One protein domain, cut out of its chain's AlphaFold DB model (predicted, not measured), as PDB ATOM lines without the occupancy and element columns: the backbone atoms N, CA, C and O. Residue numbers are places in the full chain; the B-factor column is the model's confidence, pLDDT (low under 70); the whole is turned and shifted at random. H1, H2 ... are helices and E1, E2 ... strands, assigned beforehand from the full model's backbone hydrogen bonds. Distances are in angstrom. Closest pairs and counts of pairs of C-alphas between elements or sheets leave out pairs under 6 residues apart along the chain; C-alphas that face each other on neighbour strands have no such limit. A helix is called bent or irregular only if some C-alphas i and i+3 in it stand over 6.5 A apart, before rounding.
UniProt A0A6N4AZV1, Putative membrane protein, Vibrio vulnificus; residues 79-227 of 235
ATOM      1  N   ILE A  79      46.723   9.374 -22.610       92.56
ATOM      2  CA  ILE A  79      45.490   9.583 -23.357       92.56
ATOM      3  C   ILE A  79      44.495   8.512 -22.921       92.56
ATOM      4  O   ILE A  79      44.802   7.317 -22.969       92.56
ATOM      5  N   SER A  80      43.307   8.941 -22.503       93.38
ATOM      6  CA  SER A  80      42.193   8.064 -22.152       93.38
ATOM      7  C   SER A  80      41.066   8.180 -23.172       93.38
ATOM      8  O   SER A  80      40.508   9.260 -23.377       93.38
ATOM      9  N   THR A  81      40.692   7.049 -23.764       91.75
ATOM     10  CA  THR A  81      39.581   6.945 -24.716       91.75
ATOM     11  C   THR A  81      38.569   5.941 -24.193       91.75
ATOM     12  O   THR A  81      38.922   4.813 -23.854       91.75
ATOM     13  N   ILE A  82      37.298   6.330 -24.134       92.56
ATOM     14  CA  ILE A  82      36.217   5.421 -23.748       92.56
ATOM     15  C   ILE A  82      35.988   4.457 -24.920       92.56
ATOM     16  O   ILE A  82      35.626   4.885 -26.009       92.56
ATOM     17  N   ALA A  83      36.271   3.167 -24.717       94.00
ATOM     18  CA  ALA A  83      36.076   2.130 -25.734       94.00
ATOM     19  C   ALA A  83      34.617   1.704 -25.835       94.00
ATOM     20  O   ALA A  83      34.099   1.485 -26.926       94.00
ATOM     21  N   SER A  84      33.978   1.520 -24.684       93.06
ATOM     22  CA  SER A  84      32.565   1.189 -24.607       93.06
ATOM     23  C   SER A  84      32.009   1.568 -23.247       93.06
ATOM     24  O   SER A  84      32.713   1.568 -22.233       93.06
ATOM     25  N   ILE A  85      30.722   1.885 -23.238       93.06
ATOM     26  CA  ILE A  85      29.961   2.188 -22.039       93.06
ATOM     27  C   ILE A  85      28.683   1.350 -22.049       93.06
ATOM     28  O   ILE A  85      28.074   1.143 -23.096       93.06
ATOM     29  N   SER A  86      28.318   0.802 -20.896       92.62
ATOM     30  CA  SER A  86      27.147  -0.056 -20.722       92.62
ATOM     31  C   SER A  86      26.461   0.243 -19.391       92.62
ATOM     32  O   SER A  86      26.891   1.110 -18.631       92.62
ATOM     33  N   ASP A  87      25.394  -0.493 -19.077       90.69
ATOM     34  CA  ASP A  87      24.625  -0.274 -17.854       90.69
ATOM     35  C   ASP A  87      25.390  -0.631 -16.580       90.69
ATOM     36  O   ASP A  87      25.044  -0.120 -15.514       90.69
ATOM     37  N   ARG A  88      26.406  -1.495 -16.685       94.38
ATOM     38  CA  ARG A  88      27.182  -2.029 -15.558       94.38
ATOM     39  C   ARG A  88      28.683  -1.883 -15.713       94.38
ATOM     40  O   ARG A  88      29.384  -2.041 -14.722       94.38
ATOM     41  N   GLU A  89      29.181  -1.616 -16.909       96.31
ATOM     42  CA  GLU A  89      30.616  -1.587 -17.185       96.31
ATOM     43  C   GLU A  89      30.996  -0.397 -18.063       96.31
ATOM     44  O   GLU A  89      30.318  -0.081 -19.042       96.31
ATOM     45  N   LEU A  90      32.116   0.229 -17.718       96.00
ATOM     46  CA  LEU A  90      32.787   1.275 -18.472       96.00
ATOM     47  C   LEU A  90      34.172   0.751 -18.854       96.00
ATOM     48  O   LEU A  90      34.994   0.477 -17.981       96.00
ATOM     49  N   ASN A  91      34.440   0.624 -20.150       96.31
ATOM     50  CA  ASN A  91      35.735   0.189 -20.657       96.31
ATOM     51  C   ASN A  91      36.505   1.390 -21.197       96.31
ATOM     52  O   ASN A  91      36.045   2.080 -22.109       96.31
ATOM     53  N   VAL A  92      37.695   1.623 -20.652       95.88
ATOM     54  CA  VAL A  92      38.553   2.751 -21.022       95.88
ATOM     55  C   VAL A  92      39.892   2.227 -21.518       95.88
ATOM     56  O   VAL A  92      40.550   1.436 -20.844       95.88
ATOM     57  N   ILE A  93      40.302   2.687 -22.695       95.62
ATOM     58  CA  ILE A  93      41.641   2.479 -23.236       95.62
ATOM     59  C   ILE A  93      42.526   3.595 -22.707       95.62
ATOM     60  O   ILE A  93      42.258   4.770 -22.954       95.62
ATOM     61  N   TYR A  94      43.593   3.223 -22.015       95.88
ATOM     62  CA  TYR A  94      44.644   4.142 -21.613       95.88
ATOM     63  C   TYR A  94      45.891   3.874 -22.438       95.88
ATOM     64  O   TYR A  94      46.366   2.740 -22.489       95.88
ATOM     65  N   THR A  95      46.441   4.926 -23.030       95.75
ATOM     66  CA  THR A  95      47.695   4.887 -23.783       95.75
ATOM     67  C   THR A  95      48.658   5.897 -23.185       95.75
ATOM     68  O   THR A  95      48.330   7.077 -23.110       95.75
ATOM     69  N   ASN A  96      49.836   5.447 -22.757       95.38
ATOM     70  CA  ASN A  96      50.885   6.328 -22.253       95.38
ATOM     71  C   ASN A  96      51.899   6.616 -23.361       95.38
ATOM     72  O   ASN A  96      52.776   5.798 -23.631       95.38
ATOM     73  N   ASN A  97      51.793   7.787 -23.979       95.00
ATOM     74  CA  ASN A  97      52.757   8.269 -24.970       95.00
ATOM     75  C   ASN A  97      53.969   8.959 -24.323       95.00
ATOM     76  O   ASN A  97      54.950   9.261 -25.003       95.00
ATOM     77  N   GLY A  98      53.917   9.191 -23.010       91.88
ATOM     78  CA  GLY A  98      54.949   9.889 -22.262       91.88
ATOM     79  C   GLY A  98      56.166   9.021 -21.954       91.88
ATOM     80  O   GLY A  98      56.213   7.822 -22.223       91.88
ATOM     81  N   LYS A  99      57.173   9.648 -21.339       90.44
ATOM     82  CA  LYS A  99      58.424   8.984 -20.920       90.44
ATOM     83  C   LYS A  99      58.398   8.489 -19.475       90.44
ATOM     84  O   LYS A  99      59.258   7.699 -19.088       90.44
ATOM     85  N   SER A 100      57.434   8.942 -18.678       90.19
ATOM     86  CA  SER A 100      57.274   8.558 -17.277       90.19
ATOM     87  C   SER A 100      56.141   7.547 -17.096       90.19
ATOM     88  O   SER A 100      55.277   7.373 -17.955       90.19
ATOM     89  N   LYS A 101      56.167   6.824 -15.974       92.19
ATOM     90  CA  LYS A 101      55.105   5.882 -15.603       92.19
ATOM     91  C   LYS A 101      53.909   6.661 -15.060       92.19
ATOM     92  O   LYS A 101      54.100   7.567 -14.247       92.19
ATOM     93  N   GLY A 102      52.700   6.263 -15.436       92.50
ATOM     94  CA  GLY A 102      51.474   6.794 -14.842       92.50
ATOM     95  C   GLY A 102      50.735   5.761 -14.006       92.50
ATOM     96  O   GLY A 102      50.854   4.560 -14.239       92.50
ATOM     97  N   ILE A 103      49.978   6.239 -13.027       93.50
ATOM     98  CA  ILE A 103      49.066   5.459 -12.203       93.50
ATOM     99  C   ILE A 103      47.640   5.786 -12.639       93.50
ATOM    100  O   ILE A 103      47.204   6.941 -12.604       93.50
ATOM    101  N   LEU A 104      46.921   4.751 -13.052       94.44
ATOM    102  CA  LEU A 104      45.534   4.823 -13.480       94.44
ATOM    103  C   LEU A 104      44.598   4.938 -12.267       94.44
ATOM    104  O   LEU A 104      44.911   4.405 -11.198       94.44
ATOM    105  N   PRO A 105      43.448   5.617 -12.404       93.56
ATOM    106  CA  PRO A 105      42.519   5.779 -11.293       93.56
ATOM    107  C   PRO A 105      41.815   4.469 -10.946       93.56
ATOM    108  O   PRO A 105      41.426   3.718 -11.828       93.56
ATOM    109  N   ASN A 106      41.538   4.233  -9.662       94.69
ATOM    110  CA  ASN A 106      40.744   3.072  -9.230       94.69
ATOM    111  C   ASN A 106      39.245   3.203  -9.557       94.69
ATOM    112  O   ASN A 106      38.485   2.252  -9.377       94.69
ATOM    113  N   GLY A 107      38.809   4.373 -10.017       94.88
ATOM    114  CA  GLY A 107      37.424   4.617 -10.369       94.88
ATOM    115  C   GLY A 107      37.234   5.824 -11.270       94.88
ATOM    116  O   GLY A 107      38.130   6.645 -11.443       94.88
ATOM    117  N   SER A 108      36.038   5.929 -11.830       95.31
ATOM    118  CA  SER A 108      35.617   7.045 -12.661       95.31
ATOM    119  C   SER A 108      34.269   7.572 -12.196       95.31
ATOM    120  O   SER A 108      33.391   6.804 -11.798       95.31
ATOM    121  N   LEU A 109      34.112   8.890 -12.261       95.56
ATOM    122  CA  LEU A 109      32.848   9.576 -12.034       95.56
ATOM    123  C   LEU A 109      32.332  10.095 -13.373       95.56
ATOM    124  O   LEU A 109      32.969  10.962 -13.965       95.56
ATOM    125  N   CYS A 110      31.182   9.606 -13.822       95.69
ATOM    126  CA  CYS A 110      30.524  10.091 -15.028       95.69
ATOM    127  C   CYS A 110      29.281  10.906 -14.672       95.69
ATOM    128  O   CYS A 110      28.443  10.444 -13.895       95.69
ATOM    129  N   LEU A 111      29.154  12.089 -15.271       94.56
ATOM    130  CA  LEU A 111      27.941  12.899 -15.246       94.56
ATOM    131  C   LEU A 111      27.330  12.921 -16.641       94.56
ATOM    132  O   LEU A 111      27.995  13.291 -17.609       94.56
ATOM    133  N   ILE A 112      26.069  12.520 -16.742       94.25
ATOM    134  CA  ILE A 112      25.376  12.352 -18.018       94.25
ATOM    135  C   ILE A 112      24.058  13.123 -17.955       94.25
ATOM    136  O   ILE A 112      23.218  12.805 -17.107       94.25
ATOM    137  N   PRO A 113      23.849  14.130 -18.823       93.88
ATOM    138  CA  PRO A 113      22.544  14.760 -18.929       93.88
ATOM    139  C   PRO A 113      21.574  13.781 -19.578       93.88
ATOM    140  O   PRO A 113      21.876  13.192 -20.616       93.88
ATOM    141  N   VAL A 114      20.393  13.636 -18.994       93.31
ATOM    142  CA  VAL A 114      19.254  12.991 -19.640       93.31
ATOM    143  C   VAL A 114      18.395  14.110 -20.210       93.31
ATOM    144  O   VAL A 114      17.766  14.844 -19.450       93.31
ATOM    145  N   ALA A 115      18.420  14.286 -21.531       93.50
ATOM    146  CA  ALA A 115      17.602  15.286 -22.217       93.50
ATOM    147  C   ALA A 115      16.132  14.851 -22.250       93.50
ATOM    148  O   ALA A 115      15.869  13.654 -22.352       93.50
ATOM    149  N   LYS A 116      15.182  15.789 -22.193       94.50
ATOM    150  CA  LYS A 116      13.741  15.530 -22.338       94.50
ATOM    151  C   LYS A 116      13.434  14.936 -23.718       94.50
ATOM    152  O   LYS A 116      14.059  15.315 -24.706       94.50
ATOM    153  N   ILE A 117      12.451  14.038 -23.795       91.25
ATOM    154  CA  ILE A 117      12.073  13.342 -25.048       91.25
ATOM    155  C   ILE A 117      11.621  14.334 -26.125       91.25
ATOM    156  O   ILE A 117      11.872  14.140 -27.308       91.25
ATOM    157  N   ASP A 118      10.943  15.402 -25.717       93.38
ATOM    158  CA  ASP A 118      10.398  16.423 -26.605       93.38
ATOM    159  C   ASP A 118      11.403  17.524 -26.965       93.38
ATOM    160  O   ASP A 118      11.066  18.388 -27.781       93.38
ATOM    161  N   SER A 119      12.621  17.482 -26.410       93.44
ATOM    162  CA  SER A 119      13.660  18.476 -26.681       93.44
ATOM    163  C   SER A 119      14.154  18.402 -28.120       93.44
ATOM    164  O   SER A 119      14.172  17.333 -28.738       93.44
ATOM    165  N   ASP A 120      14.594  19.541 -28.648       90.81
ATOM    166  CA  ASP A 120      15.214  19.585 -29.968       90.81
ATOM    167  C   ASP A 120      16.496  18.739 -29.961       90.81
ATOM    168  O   ASP A 120      16.805  18.085 -30.949       90.81
ATOM    169  N   TYR A 121      17.196  18.658 -28.819       88.25
ATOM    170  CA  TYR A 121      18.418  17.863 -28.693       88.25
ATOM    171  C   TYR A 121      18.129  16.387 -28.939       88.25
ATOM    172  O   TYR A 121      18.821  15.742 -29.717       88.25
ATOM    173  N   TYR A 122      17.086  15.846 -28.302       85.81
ATOM    174  CA  TYR A 122      16.729  14.442 -28.480       85.81
ATOM    175  C   TYR A 122      16.383  14.135 -29.946       85.81
ATOM    176  O   TYR A 122      16.829  13.122 -30.481       85.81
ATOM    177  N   ARG A 123      15.665  15.046 -30.619       86.62
ATOM    178  CA  ARG A 123      15.308  14.907 -32.040       86.62
ATOM    179  C   ARG A 123      16.526  14.959 -32.954       86.62
ATOM    180  O   ARG A 123      16.642  14.109 -33.830       86.62
ATOM    181  N   ASP A 124      17.425  15.921 -32.745       84.19
ATOM    182  CA  ASP A 124      18.654  16.072 -33.536       84.19
ATOM    183  C   ASP A 124      19.479  14.781 -33.494       84.19
ATOM    184  O   ASP A 124      19.975  14.287 -34.505       84.19
ATOM    185  N   VAL A 125      19.579  14.204 -32.300       80.81
ATOM    186  CA  VAL A 125      20.399  13.029 -32.051       80.81
ATOM    187  C   VAL A 125      19.729  11.737 -32.562       80.81
ATOM    188  O   VAL A 125      20.417  10.846 -33.059       80.81
ATOM    189  N   GLU A 126      18.398  11.624 -32.479       80.44
ATOM    190  CA  GLU A 126      17.639  10.489 -33.028       80.44
ATOM    191  C   GLU A 126      17.655  10.472 -34.567       80.44
ATOM    192  O   GLU A 126      17.744   9.404 -35.177       80.44
ATOM    193  N   LEU A 127      17.595  11.650 -35.198       80.25
ATOM    194  CA  LEU A 127      17.590  11.798 -36.656       80.25
ATOM    195  C   LEU A 127      18.979  11.604 -37.279       80.25
ATOM    196  O   LEU A 127      19.079  11.105 -38.402       80.25
ATOM    197  N   GLU A 128      20.045  11.952 -36.557       74.88
ATOM    198  CA  GLU A 128      21.427  11.783 -37.003       74.88
ATOM    199  C   GLU A 128      22.246  10.931 -36.018       74.88
ATOM    200  O   GLU A 128      23.142  11.445 -35.343       74.88
ATOM    201  N   PRO A 129      22.072   9.593 -35.998       63.56
ATOM    202  CA  PRO A 129      22.933   8.692 -35.223       63.56
ATOM    203  C   PRO A 129      24.376   8.615 -35.778       63.56
ATOM    204  O   PRO A 129      25.126   7.682 -35.484       63.56
ATOM    205  N   ALA A 130      24.766   9.554 -36.644       54.16
ATOM    206  CA  ALA A 130      25.953   9.479 -37.467       54.16
ATOM    207  C   ALA A 130      27.230   9.788 -36.676       54.16
ATOM    208  O   ALA A 130      27.412  10.834 -36.053       54.16
ATOM    209  N   ILE A 131      28.154   8.841 -36.785       59.41
ATOM    210  CA  ILE A 131      29.529   8.886 -36.305       59.41
ATOM    211  C   ILE A 131      30.220  10.135 -36.884       59.41
ATOM    212  O   ILE A 131      30.566  10.161 -38.064       59.41
ATOM    213  N   GLY A 132      30.441  11.160 -36.054       58.94
ATOM    214  CA  GLY A 132      31.371  12.256 -36.357       58.94
ATOM    215  C   GLY A 132      30.796  13.669 -36.488       58.94
ATOM    216  O   GLY A 132      31.566  14.577 -36.802       58.94
ATOM    217  N   THR A 133      29.505  13.910 -36.241       59.88
ATOM    218  CA  THR A 133      28.986  15.288 -36.171       59.88
ATOM    219  C   THR A 133      29.241  15.902 -34.790       59.88
ATOM    220  O   THR A 133      29.120  15.250 -33.750       59.88
ATOM    221  N   ASN A 134      29.636  17.179 -34.769       69.31
ATOM    222  CA  ASN A 134      29.744  17.970 -33.543       69.31
ATOM    223  C   ASN A 134      28.334  18.240 -33.007       69.31
ATOM    224  O   ASN A 134      27.765  19.295 -33.285       69.31
ATOM    225  N   LEU A 135      27.751  17.292 -32.272       68.88
ATOM    226  CA  LEU A 135      26.485  17.556 -31.600       68.88
ATOM    227  C   LEU A 135      26.649  18.703 -30.612       68.88
ATOM    228  O   LEU A 135      27.673  18.869 -29.935       68.88
ATOM    229  N   ARG A 136      25.605  19.522 -30.579       85.75
ATOM    230  CA  ARG A 136      25.492  20.642 -29.660       85.75
ATOM    231  C   ARG A 136      25.446  20.142 -28.220       85.75
ATOM    232  O   ARG A 136      25.041  19.016 -27.941       85.75
ATOM    233  N   SER A 137      25.864  20.997 -27.298       87.31
ATOM    234  CA  SER A 137      25.618  20.803 -25.870       87.31
ATOM    235  C   SER A 137      24.112  20.669 -25.613       87.31
ATOM    236  O   SER A 137      23.320  21.299 -26.318       87.31
ATOM    237  N   VAL A 138      23.714  19.911 -24.587       90.00
ATOM    238  CA  VAL A 138      22.316  19.926 -24.131       90.00
ATOM    239  C   VAL A 138      22.082  21.261 -23.430       90.00
ATOM    240  O   VAL A 138      22.844  21.612 -22.521       90.00
ATOM    241  N   SER A 139      21.068  22.012 -23.862       92.00
ATOM    242  CA  SER A 139      20.684  23.253 -23.188       92.00
ATOM    243  C   SER A 139      20.042  22.938 -21.837       92.00
ATOM    244  O   SER A 139      19.378  21.915 -21.684       92.00
ATOM    245  N   TYR A 140      20.226  23.804 -20.839       90.50
ATOM    246  CA  TYR A 140      19.716  23.569 -19.481       90.50
ATOM    247  C   TYR A 140      18.200  23.304 -19.432       90.50
ATOM    248  O   TYR A 140      17.741  22.428 -18.701       90.50
ATOM    249  N   ASP A 141      17.415  24.017 -20.238       92.81
ATOM    250  CA  ASP A 141      15.961  23.851 -20.337       92.81
ATOM    251  C   ASP A 141      15.538  22.540 -21.020       92.81
ATOM    252  O   ASP A 141      14.412  22.077 -20.819       92.81
ATOM    253  N   GLU A 142      16.443  21.904 -21.764       92.56
ATOM    254  CA  GLU A 142      16.254  20.598 -22.396       92.56
ATOM    255  C   GLU A 142      16.630  19.434 -21.465       92.56
ATOM    256  O   GLU A 142      16.318  18.287 -21.778       92.56
ATOM    257  N   ILE A 143      17.269  19.685 -20.316       92.88
ATOM    258  CA  ILE A 143      17.655  18.636 -19.361       92.88
ATOM    259  C   ILE A 143      16.436  18.215 -18.526       92.88
ATOM    260  O   ILE A 143      15.760  19.030 -17.901       92.88
ATOM    261  N   GLU A 144      16.154  16.913 -18.503       92.44
ATOM    262  CA  GLU A 144      15.149  16.285 -17.637       92.44
ATOM    263  C   GLU A 144      15.742  15.997 -16.251       92.44
ATOM    264  O   GLU A 144      15.148  16.327 -15.226       92.44
ATOM    265  N   ARG A 145      16.936  15.391 -16.222       93.12
ATOM    266  CA  ARG A 145      17.714  15.099 -15.009       93.12
ATOM    267  C   ARG A 145      19.192  14.894 -15.339       93.12
ATOM    268  O   ARG A 145      19.533  14.591 -16.481       93.12
ATOM    269  N   ILE A 146      20.067  15.008 -14.343       93.19
ATOM    270  CA  ILE A 146      21.490  14.673 -14.485       93.19
ATOM    271  C   ILE A 146      21.759  13.385 -13.727       93.19
ATOM    272  O   ILE A 146      21.519  13.304 -12.524       93.19
ATOM    273  N   ASN A 147      22.281  12.382 -14.422       94.25
ATOM    274  CA  ASN A 147      22.685  11.143 -13.788       94.25
ATOM    275  C   ASN A 147      24.169  11.178 -13.435       94.25
ATOM    276  O   ASN A 147      25.016  11.480 -14.276       94.25
ATOM    277  N   MET A 148      24.473  10.820 -12.195       94.62
ATOM    278  CA  MET A 148      25.819  10.603 -11.701       94.62
ATOM    279  C   MET A 148      26.048   9.106 -11.513       94.62
ATOM    280  O   MET A 148      25.377   8.462 -10.706       94.62
ATOM    281  N   SER A 149      27.024   8.559 -12.231       95.31
ATOM    282  CA  SER A 149      27.431   7.158 -12.130       95.31
ATOM    283  C   SER A 149      28.889   7.057 -11.682       95.31
ATOM    284  O   SER A 149      29.773   7.680 -12.266       95.31
ATOM    285  N   VAL A 150      29.133   6.271 -10.634       95.75
ATOM    286  CA  VAL A 150      30.462   5.962 -10.095       95.75
ATOM    287  C   VAL A 150      30.829   4.552 -10.524       95.75
ATOM    288  O   VAL A 150      30.124   3.600 -10.182       95.75
ATOM    289  N   TYR A 151      31.942   4.417 -11.233       96.38
ATOM    290  CA  TYR A 151      32.496   3.137 -11.654       96.38
ATOM    291  C   TYR A 151      33.797   2.857 -10.899       96.38
ATOM    292  O   TYR A 151      34.608   3.763 -10.732       96.38
ATOM    293  N   LEU A 152      34.016   1.620 -10.458       96.56
ATOM    294  CA  LEU A 152      35.220   1.171  -9.750       96.56
ATOM    295  C   LEU A 152      35.829  -0.038 -10.458       96.56
ATOM    296  O   LEU A 152      35.107  -0.850 -11.026       96.56
ATOM    297  N   THR A 153      37.151  -0.177 -10.437       96.38
ATOM    298  CA  THR A 153      37.815  -1.371 -10.977       96.38
ATOM    299  C   THR A 153      38.156  -2.366  -9.871       96.38
ATOM    300  O   THR A 153      38.547  -1.974  -8.774       96.38
ATOM    301  N   ASP A 154      38.061  -3.660 -10.186       93.94
ATOM    302  CA  ASP A 154      38.507  -4.750  -9.305       93.94
ATOM    303  C   ASP A 154      40.006  -5.060  -9.479       93.94
ATOM    304  O   ASP A 154      40.543  -5.988  -8.866       93.94
ATOM    305  N   LEU A 155      40.701  -4.337 -10.366       92.88
ATOM    306  CA  LEU A 155      42.123  -4.555 -10.594       92.88
ATOM    307  C   LEU A 155      42.935  -4.182  -9.341       92.88
ATOM    308  O   LEU A 155      42.727  -3.121  -8.751       92.88
ATOM    309  N   PRO A 156      43.910  -5.017  -8.935       91.00
ATOM    310  CA  PRO A 156      44.802  -4.670  -7.838       91.00
ATOM    311  C   PRO A 156      45.645  -3.447  -8.214       91.00
ATOM    312  O   PRO A 156      46.081  -3.322  -9.359       91.00
ATOM    313  N   GLN A 157      45.965  -2.597  -7.233       85.94
ATOM    314  CA  GLN A 157      46.745  -1.366  -7.445       85.94
ATOM    315  C   GLN A 157      48.079  -1.602  -8.175       85.94
ATOM    316  O   GLN A 157      48.521  -0.761  -8.951       85.94
ATOM    317  N   SER A 158      48.704  -2.771  -8.000       81.62
ATOM    318  CA  SER A 158      49.939  -3.139  -8.704       81.62
ATOM    319  C   SER A 158      49.783  -3.259 -10.226       81.62
ATOM    320  O   SER A 158      50.767  -3.119 -10.946       81.62
ATOM    321  N   LYS A 159      48.562  -3.497 -10.726       86.69
ATOM    322  CA  LYS A 159      48.227  -3.529 -12.159       86.69
ATOM    323  C   LYS A 159      47.739  -2.181 -12.696       86.69
ATOM    324  O   LYS A 159      47.533  -2.060 -13.897       86.69
ATOM    325  N   MET A 160      47.602  -1.174 -11.833       91.56
ATOM    326  CA  MET A 160      47.165   0.177 -12.202       91.56
ATOM    327  C   MET A 160      48.335   1.077 -12.620       91.56
ATOM    328  O   MET A 160      48.196   2.293 -12.644       91.56
ATOM    329  N   VAL A 161      49.497   0.502 -12.946       94.94
ATOM    330  CA  VAL A 161      50.675   1.242 -13.417       94.94
ATOM    331  C   VAL A 161      50.820   1.059 -14.922       94.94
ATOM    332  O   VAL A 161      50.981  -0.063 -15.401       94.94
ATOM    333  N   LEU A 162      50.810   2.168 -15.658       95.25
ATOM    334  CA  LEU A 162      50.968   2.211 -17.104       95.25
ATOM    335  C   LEU A 162      52.385   2.665 -17.474       95.25
ATOM    336  O   LEU A 162      52.798   3.791 -17.173       95.25
ATOM    337  N   LEU A 163      53.145   1.779 -18.115       95.12
ATOM    338  CA  LEU A 163      54.521   2.050 -18.534       95.12
ATOM    339  C   LEU A 163      54.571   2.942 -19.792       95.12
ATOM    340  O   LEU A 163      53.608   2.961 -20.558       95.12
ATOM    341  N   PRO A 164      55.685   3.661 -20.032       94.62
ATOM    342  CA  PRO A 164      55.913   4.395 -21.279       94.62
ATOM    343  C   PRO A 164      55.700   3.525 -22.524       94.62
ATOM    344  O   PRO A 164      56.247   2.425 -22.611       94.62
ATOM    345  N   GLY A 165      54.912   4.013 -23.483       95.69
ATOM    346  CA  GLY A 165      54.572   3.318 -24.729       95.69
ATOM    347  C   GLY A 165      53.558   2.178 -24.582       95.69
ATOM    348  O   GLY A 165      53.291   1.475 -25.554       95.69
ATOM    349  N   GLN A 166      53.010   1.956 -23.385       97.31
ATOM    350  CA  GLN A 166      52.042   0.893 -23.137       97.31
ATOM    351  C   GLN A 166      50.606   1.380 -23.371       97.31
ATOM    352  O   GLN A 166      50.230   2.484 -22.970       97.31
ATOM    353  N   THR A 167      49.789   0.494 -23.941       97.06
ATOM    354  CA  THR A 167      48.334   0.639 -24.028       97.06
ATOM    355  C   THR A 167      47.666  -0.494 -23.263       97.06
ATOM    356  O   THR A 167      48.023  -1.659 -23.450       97.06
ATOM    357  N   ILE A 168      46.694  -0.171 -22.408       96.75
ATOM    358  CA  ILE A 168      45.866  -1.165 -21.717       96.75
ATOM    359  C   ILE A 168      44.393  -0.771 -21.762       96.75
ATOM    360  O   ILE A 168      44.058   0.406 -21.870       96.75
ATOM    361  N   ILE A 169      43.516  -1.764 -21.633       96.56
ATOM    362  CA  ILE A 169      42.078  -1.556 -21.464       96.56
ATOM    363  C   ILE A 169      41.733  -1.865 -20.010       96.56
ATOM    364  O   ILE A 169      42.055  -2.947 -19.518       96.56
ATOM    365  N   VAL A 170      41.100  -0.913 -19.330       96.56
ATOM    366  CA  VAL A 170      40.612  -1.072 -17.959       96.56
ATOM    367  C   VAL A 170      39.093  -1.095 -17.977       96.56
ATOM    368  O   VAL A 170      38.453  -0.170 -18.480       96.56
ATOM    369  N   SER A 171      38.536  -2.152 -17.397       96.81
ATOM    370  CA  SER A 171      37.105  -2.287 -17.152       96.81
ATOM    371  C   SER A 171      36.787  -1.798 -15.742       96.81
ATOM    372  O   SER A 171      37.343  -2.291 -14.752       96.81
ATOM    373  N   TYR A 172      35.884  -0.830 -15.655       96.81
ATOM    374  CA  TYR A 172      35.307  -0.343 -14.413       96.81
ATOM    375  C   TYR A 172      33.864  -0.825 -14.310       96.81
ATOM    376  O   TYR A 172      33.094  -0.685 -15.253       96.81
ATOM    377  N   LYS A 173      33.480  -1.362 -13.159       96.69
ATOM    378  CA  LYS A 173      32.123  -1.812 -12.864       96.69
ATOM    379  C   LYS A 173      31.344  -0.715 -12.159       96.69
ATOM    380  O   LYS A 173      31.885  -0.012 -11.308       96.69
ATOM    381  N   LEU A 174      30.070  -0.570 -12.501       96.00
ATOM    382  CA  LEU A 174      29.167   0.367 -11.852       96.00
ATOM    383  C   LEU A 174      29.063   0.007 -10.369       96.00
ATOM    384  O   LEU A 174      28.653  -1.094 -10.013       96.00
ATOM    385  N   HIS A 175      29.421   0.960  -9.521       95.00
ATOM    386  CA  HIS A 175      29.341   0.831  -8.074       95.00
ATOM    387  C   HIS A 175      28.114   1.551  -7.517       95.00
ATOM    388  O   HIS A 175      27.396   1.020  -6.673       95.00
ATOM    389  N   GLN A 176      27.859   2.769  -7.995       94.38
ATOM    390  CA  GLN A 176      26.748   3.583  -7.519       94.38
ATOM    391  C   GLN A 176      26.194   4.458  -8.637       94.38
ATOM    392  O   GLN A 176      26.943   4.979  -9.459       94.38
ATOM    393  N   ARG A 177      24.877   4.662  -8.620       94.12
ATOM    394  CA  ARG A 177      24.171   5.602  -9.487       94.12
ATOM    395  C   ARG A 177      23.280   6.500  -8.638       94.12
ATOM    396  O   ARG A 177      22.652   6.017  -7.697       94.12
ATOM    397  N   ARG A 178      23.243   7.794  -8.946       93.06
ATOM    398  CA  ARG A 178      22.351   8.770  -8.309       93.06
ATOM    399  C   ARG A 178      21.867   9.782  -9.331       93.06
ATOM    400  O   ARG A 178      22.655  10.246 -10.149       93.06
ATOM    401  N   ASP A 179      20.607  10.168  -9.218       91.94
ATOM    402  CA  ASP A 179      20.083  11.310  -9.952       91.94
ATOM    403  C   ASP A 179      20.319  12.590  -9.147       91.94
ATOM    404  O   ASP A 179      20.043  12.663  -7.947       91.94
ATOM    405  N   LEU A 180      20.869  13.594  -9.817       90.31
ATOM    406  CA  LEU A 180      21.067  14.934  -9.294       90.31
ATOM    407  C   LEU A 180      19.900  15.789  -9.793       90.31
ATOM    408  O   LEU A 180      19.820  16.139 -10.970       90.31
ATOM    409  N   ILE A 181      18.970  16.080  -8.887       81.31
ATOM    410  CA  ILE A 181      17.814  16.946  -9.129       81.31
ATOM    411  C   ILE A 181      18.151  18.324  -8.534       81.31
ATOM    412  O   ILE A 181      18.572  18.394  -7.380       81.31
ATOM    413  N   ASN A 182      17.951  19.406  -9.295       70.56
ATOM    414  CA  ASN A 182      18.112  20.814  -8.873       70.56
ATOM    415  C   ASN A 182      19.546  21.338  -8.667       70.56
ATOM    416  O   ASN A 182      19.763  22.195  -7.809       70.56
ATOM    417  N   GLN A 183      20.532  20.873  -9.434       74.62
ATOM    418  CA  GLN A 183      21.849  21.516  -9.418       74.62
ATOM    419  C   GLN A 183      21.876  22.674 -10.426       74.62
ATOM    420  O   GLN A 183      21.489  22.487 -11.577       74.62
ATOM    421  N   GLU A 184      22.316  23.860  -9.994       77.12
ATOM    422  CA  GLU A 184      22.588  24.983 -10.898       77.12
ATOM    423  C   GLU A 184      23.718  24.573 -11.843       77.12
ATOM    424  O   GLU A 184      24.885  24.481 -11.457       77.12
ATOM    425  N   VAL A 185      23.349  24.241 -13.072       75.25
ATOM    426  CA  VAL A 185      24.278  23.812 -14.113       75.25
ATOM    427  C   VAL A 185      24.458  24.974 -15.081       75.25
ATOM    428  O   VAL A 185      23.548  25.780 -15.270       75.25
ATOM    429  N   SER A 186      25.649  25.097 -15.669       80.06
ATOM    430  CA  SER A 186      25.901  26.087 -16.716       80.06
ATOM    431  C   SER A 186      24.888  25.962 -17.857       80.06
ATOM    432  O   SER A 186      24.377  24.876 -18.118       80.06
ATOM    433  N   ASN A 187      24.656  27.066 -18.575       83.56
ATOM    434  CA  ASN A 187      23.690  27.148 -19.683       83.56
ATOM    435  C   ASN A 187      23.841  26.029 -20.730       83.56
ATOM    436  O   ASN A 187      22.868  25.656 -21.377       83.56
ATOM    437  N   GLU A 188      25.047  25.484 -20.871       84.50
ATOM    438  CA  GLU A 188      25.345  24.330 -21.704       84.50
ATOM    439  C   GLU A 188      25.980  23.220 -20.865       84.50
ATOM    440  O   GLU A 188      26.921  23.476 -20.104       84.50
ATOM    441  N   PHE A 189      25.499  21.985 -21.029       84.44
ATOM    442  CA  PHE A 189      26.061  20.814 -20.362       84.44
ATOM    443  C   PHE A 189      26.428  19.719 -21.364       84.44
ATOM    444  O   PHE A 189      25.655  19.364 -22.257       84.44
ATOM    445  N   ARG A 190      27.626  19.156 -21.193       88.56
ATOM    446  CA  ARG A 190      28.105  17.987 -21.939       88.56
ATOM    447  C   ARG A 190      28.306  16.832 -20.976       88.56
ATOM    448  O   ARG A 190      28.788  17.040 -19.866       88.56
ATOM    449  N   GLY A 191      27.964  15.623 -21.411       89.38
ATOM    450  CA  GLY A 191      28.285  14.423 -20.650       89.38
ATOM    451  C   GLY A 191      29.797  14.230 -20.574       89.38
ATOM    452  O   GLY A 191      30.487  14.307 -21.594       89.38
ATOM    453  N   TYR A 192      30.324  13.982 -19.380       93.25
ATOM    454  CA  TYR A 192      31.750  13.732 -19.195       93.25
ATOM    455  C   TYR A 192      32.005  12.668 -18.138       93.25
ATOM    456  O   TYR A 192      31.237  12.511 -17.190       93.25
ATOM    457  N   CYS A 193      33.124  11.969 -18.292       94.06
ATOM    458  CA  CYS A 193      33.681  11.092 -17.276       94.06
ATOM    459  C   CYS A 193      35.015  11.663 -16.795       94.06
ATOM    460  O   CYS A 193      35.906  11.962 -17.592       94.06
ATOM    461  N   ASN A 194      35.156  11.813 -15.481       94.06
ATOM    462  CA  ASN A 194      36.424  12.142 -14.856       94.06
ATOM    463  C   ASN A 194      37.275  10.869 -14.765       94.06
ATOM    464  O   ASN A 194      36.906   9.906 -14.083       94.06
ATOM    465  N   LEU A 195      38.399  10.872 -15.476       91.12
ATOM    466  CA  LEU A 195      39.387   9.801 -15.521       91.12
ATOM    467  C   LEU A 195      40.731  10.373 -15.061       91.12
ATOM    468  O   LEU A 195      41.675  10.488 -15.837       91.12
ATOM    469  N   SER A 196      40.805  10.788 -13.795       87.25
ATOM    470  CA  SER A 196      41.999  11.430 -13.242       87.25
ATOM    471  C   SER A 196      43.180  10.461 -13.192       87.25
ATOM    472  O   SER A 196      43.155   9.483 -12.448       87.25
ATOM    473  N   VAL A 197      44.235  10.744 -13.942       86.50
ATOM    474  CA  VAL A 197      45.473   9.960 -13.924       86.50
ATOM    475  C   VAL A 197      46.483  10.667 -13.030       86.50
ATOM    476  O   VAL A 197      46.549  11.896 -13.005       86.50
ATOM    477  N   SER A 198      47.269   9.900 -12.278       86.12
ATOM    478  CA  SER A 198      48.303  10.447 -11.394       86.12
ATOM    479  C   SER A 198      49.690   9.952 -11.778       86.12
ATOM    480  O   SER A 198      49.841   8.916 -12.421       86.12
ATOM    481  N   ASN A 199      50.729  10.699 -11.413       84.69
ATOM    482  CA  ASN A 199      52.098  10.192 -11.493       84.69
ATOM    483  C   ASN A 199      52.405   9.273 -10.292       84.69
ATOM    484  O   ASN A 199      51.651   9.212  -9.321       84.69
ATOM    485  N   ILE A 200      53.549   8.582 -10.330       82.94
ATOM    486  CA  ILE A 200      53.981   7.688  -9.237       82.94
ATOM    487  C   ILE A 200      54.222   8.388  -7.891       82.94
ATOM    488  O   ILE A 200      54.340   7.717  -6.870       82.94
ATOM    489  N   TYR A 201      54.306   9.717  -7.891       81.50
ATOM    490  CA  TYR A 201      54.523  10.530  -6.699       81.50
ATOM    491  C   TYR A 201      53.212  11.064  -6.102       81.50
ATOM    492  O   TYR A 201      53.230  11.634  -5.019       81.50
ATOM    493  N   GLY A 202      52.076  10.874  -6.783       72.81
ATOM    494  CA  GLY A 202      50.766  11.364  -6.349       72.81
ATOM    495  C   GLY A 202      50.594  12.887  -6.406       72.81
ATOM    496  O   GLY A 202      49.554  13.382  -5.984       72.81
ATOM    497  N   GLU A 203      51.579  13.632  -6.919       65.88
ATOM    498  CA  GLU A 203      51.614  15.100  -6.816       65.88
ATOM    499  C   GLU A 203      50.808  15.815  -7.913       65.88
ATOM    500  O   GLU A 203      50.381  16.945  -7.705       65.88
ATOM    501  N   ASN A 204      50.508  15.148  -9.034       56.78
ATOM    502  CA  ASN A 204      49.748  15.741 -10.137       56.78
ATOM    503  C   ASN A 204      48.546  14.858 -10.488       56.78
ATOM    504  O   ASN A 204      48.717  13.790 -11.075       56.78
ATOM    505  N   GLN A 205      47.333  15.301 -10.142       58.88
ATOM    506  CA  GLN A 205      46.108  14.764 -10.735       58.88
ATOM    507  C   GLN A 205      45.916  15.436 -12.094       58.88
ATOM    508  O   GLN A 205      45.406  16.553 -12.179       58.88
ATOM    509  N   PHE A 206      46.317  14.762 -13.167       62.09
ATOM    510  CA  PHE A 206      45.881  15.148 -14.502       62.09
ATOM    511  C   PHE A 206      44.424  14.721 -14.611       62.09
ATOM    512  O   PHE A 206      44.113  13.557 -14.867       62.09
ATOM    513  N   GLY A 207      43.520  15.653 -14.312       60.47
ATOM    514  CA  GLY A 207      42.092  15.481 -14.533       60.47
ATOM    515  C   GLY A 207      41.823  15.367 -16.027       60.47
ATOM    516  O   GLY A 207      41.519  16.363 -16.678       60.47
ATOM    517  N   GLY A 208      41.963  14.162 -16.579       72.44
ATOM    518  CA  GLY A 208      41.478  13.836 -17.909       72.44
ATOM    519  C   GLY A 208      39.958  13.845 -17.867       72.44
ATOM    520  O   GLY A 208      39.335  12.860 -17.472       72.44
ATOM    521  N   ILE A 209      39.352  14.979 -18.210       81.12
ATOM    522  CA  ILE A 209      37.918  15.035 -18.481       81.12
ATOM    523  C   ILE A 209      37.737  14.457 -19.881       81.12
ATOM    524  O   ILE A 209      37.986  15.132 -20.881       81.12
ATOM    525  N   SER A 210      37.327  13.193 -19.957       85.31
ATOM    526  CA  SER A 210      36.923  12.598 -21.226       85.31
ATOM    527  C   SER A 210      35.475  12.983 -21.484       85.31
ATOM    528  O   SER A 210      34.556  12.517 -20.807       85.31
ATOM    529  N   VAL A 211      35.284  13.871 -22.458       86.69
ATOM    530  CA  VAL A 211      33.960  14.189 -22.992       86.69
ATOM    531  C   VAL A 211      33.436  12.937 -23.687       86.69
ATOM    532  O   VAL A 211      34.144  12.337 -24.496       86.69
ATOM    533  N   LEU A 212      32.223  12.519 -23.331       85.69
ATOM    534  CA  LEU A 212      31.578  11.380 -23.974       85.69
ATOM    535  C   LEU A 212      31.246  11.750 -25.420       85.69
ATOM    536  O   LEU A 212      30.746  12.845 -25.682       85.69
ATOM    537  N   ASP A 213      31.508  10.836 -26.351       86.88
ATOM    538  CA  ASP A 213      30.983  10.981 -27.700       86.88
ATOM    539  C   ASP A 213      29.459  10.821 -27.693       86.88
ATOM    540  O   ASP A 213      28.846  10.293 -26.761       86.88
ATOM    541  N   ASN A 214      28.840  11.267 -28.771       82.62
ATOM    542  CA  ASN A 214      27.394  11.346 -28.860       82.62
ATOM    543  C   ASN A 214      26.703   9.985 -28.844       82.62
ATOM    544  O   ASN A 214      25.638   9.847 -28.244       82.62
ATOM    545  N   GLY A 215      27.318   8.979 -29.470       83.81
ATOM    546  CA  GLY A 215      26.804   7.615 -29.454       83.81
ATOM    547  C   GLY A 215      26.821   7.051 -28.038       83.81
ATOM    548  O   GLY A 215      25.832   6.474 -27.588       83.81
ATOM    549  N   SER A 216      27.900   7.303 -27.294       87.81
ATOM    550  CA  SER A 216      27.996   6.947 -25.876       87.81
ATOM    551  C   SER A 216      26.968   7.682 -25.010       87.81
ATOM    552  O   SER A 216      26.374   7.067 -24.122       87.81
ATOM    553  N   ILE A 217      26.716   8.975 -25.260       87.56
ATOM    554  CA  ILE A 217      25.685   9.742 -24.537       87.56
ATOM    555  C   ILE A 217      24.299   9.154 -24.804       87.56
ATOM    556  O   ILE A 217      23.574   8.888 -23.849       87.56
ATOM    557  N   LEU A 218      23.944   8.903 -26.065       85.88
ATOM    558  CA  LEU A 218      22.667   8.288 -26.439       85.88
ATOM    559  C   LEU A 218      22.448   6.936 -25.787       85.88
ATOM    560  O   LEU A 218      21.399   6.693 -25.192       85.88
ATOM    561  N   LEU A 219      23.445   6.061 -25.910       88.19
ATOM    562  CA  LEU A 219      23.395   4.725 -25.343       88.19
ATOM    563  C   LEU A 219      23.195   4.800 -23.829       88.19
ATOM    564  O   LEU A 219      22.407   4.053 -23.259       88.19
ATOM    565  N   MET A 220      23.859   5.743 -23.164       89.56
ATOM    566  CA  MET A 220      23.644   5.946 -21.740       89.56
ATOM    567  C   MET A 220      22.275   6.534 -21.427       89.56
ATOM    568  O   MET A 220      21.643   6.090 -20.474       89.56
ATOM    569  N   GLN A 221      21.780   7.491 -22.208       90.56
ATOM    570  CA  GLN A 221      20.439   8.035 -22.010       90.56
ATOM    571  C   GLN A 221      19.365   6.951 -22.160       90.56
ATOM    572  O   GLN A 221      18.451   6.908 -21.337       90.56
ATOM    573  N   SER A 222      19.481   6.045 -23.138       89.75
ATOM    574  CA  SER A 222      18.531   4.934 -23.301       89.75
ATOM    575  C   SER A 222      18.585   3.969 -22.114       89.75
ATOM    576  O   SER A 222      17.552   3.686 -21.504       89.75
ATOM    577  N   ILE A 223      19.786   3.572 -21.683       89.19
ATOM    578  CA  ILE A 223      19.994   2.735 -20.493       89.19
ATOM    579  C   ILE A 223      19.389   3.380 -19.235       89.19
ATOM    580  O   ILE A 223      18.720   2.712 -18.445       89.19
ATOM    581  N   LEU A 224      19.620   4.679 -19.034       90.38
ATOM    582  CA  LEU A 224      19.150   5.427 -17.863       90.38
ATOM    583  C   LEU A 224      17.634   5.655 -17.863       90.38
ATOM    584  O   LEU A 224      17.046   5.862 -16.798       90.38
ATOM    585  N   ARG A 225      16.999   5.628 -19.038       89.25
ATOM    586  CA  ARG A 225      15.541   5.675 -19.188       89.25
ATOM    587  C   ARG A 225      14.906   4.326 -18.867       89.25
ATOM    588  O   ARG A 225      13.916   4.291 -18.144       89.25
ATOM    589  N   GLU A 226      15.489   3.232 -19.348       89.69
ATOM    590  CA  GLU A 226      14.990   1.877 -19.081       89.69
ATOM    591  C   GLU A 226      15.210   1.438 -17.626       89.69
ATOM    592  O   GLU A 226      14.401   0.692 -17.071       89.69
ATOM    593  N   ARG A 227      16.313   1.875 -17.004       85.75
ATOM    594  CA  ARG A 227      16.732   1.459 -15.654       85.75
ATOM    595  C   ARG A 227      17.194   2.661 -14.817       85.75
ATOM    596  O   ARG A 227      18.404   2.843 -14.625       85.75
TER     597      ARG A 227
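What this domain is: This is residues 79 to 227 of the 235 residues of the protein "Putative membrane protein" of Vibrio vulnificus (UniProt A0A6N4AZV1). One long sheet of seven antiparallel strands is folded back on itself and curled like part of a barrel, with E1 and E2 facing E4, E3, E6 and E7 across the bent hinge strand E5. Near one end of the long axis the sheet curls round the helix H2, and the short helix H1 sits farther out at that end; the links E2 to E3, E4 to E5 and E6 to E7 lie toward the other. The printed part has 149 residues with two named helices and seven named strands, E1 E2 E3 H1 E4 E5 E6 E7 H2 along the chain; the sheet's order is E1, E2, E5, E4, E3, E6, E7, and the class is mixed. It is compact, with a radius of gyration of the C-alphas of 16.3 A, yet elongated, spanning 48 by 30 by 26 A.

How they stand to each other: In this folded sheet, one sheet bent back into two leaves that face each other, the hinge E5, residues 167 to 180, bends by 67 degrees at residue 176. Its residues 167 to 173 pair with E2, residues 89 to 96 (N 170 and O 92, 2.8 A), and its residues 173 to 180 with E4, residues 143 to 152 (N 178 and O 148, 2.8 A). E4 and E5 form a hairpin. E4 is antiparallel to E3, residues 107 to 115, with N 110 and O 149 at 2.8 A. E3 neighbours E6, residues 192 to 199, with N 194 and O 109 at 2.8 A. E6 forms a hairpin with the edge strand E7, residues 205 to 211, with N 193 and O 210 at 2.9 A. The other edge strand, E1, residues 79 to 85, forms a hairpin with E2, with N 81 and O 93 at 2.9 A. The closest C-alphas of E1 and E7, those of Ser 80 and Ser 210, are 7.0 A apart. H2, residues 214 to 226, is on the sheet; its closest C-alphas to E3 are those of Gln 221 and Val 114, 5.6 A. H1, residues 120 to 127, is not on the sheet, but only just, with 4 pairs of C-alphas within 10 A. H1 and H2 are close but not clearly touching, Val 125 to Leu 218 at 7.7 A between C-alphas, and about perpendicular at 76 degrees. In H1 and H2 every O i to N i+4 pair is within hydrogen-bond range.

Where its parts are: E1 begins at C-alpha 79, (45.490, 9.583, -23.357). E5 is 34.1 A long, E4 26.6 A, E3 25.4 A, E2 22.3 A, E6 22.0 A, and E1 and E7 17.3 A each. H1 measures 10.5 A and H2 18.4 A, ending at C-alpha 226, (14.990, 1.877, -19.081).

The domain as a whole: The C-alphas farthest apart, of Lys 99 and Asp 118, are 48.9 A apart. The printed part has no cut. The links H1 to E4, E4 to E5 and E5 to E6 are long; in the first, residues 138 to 139 pair antiparallel with residues 188 to 189. The mean pLDDT of the printed part is 88.0, and residues 129 to 135 and 203 to 207 are under 70.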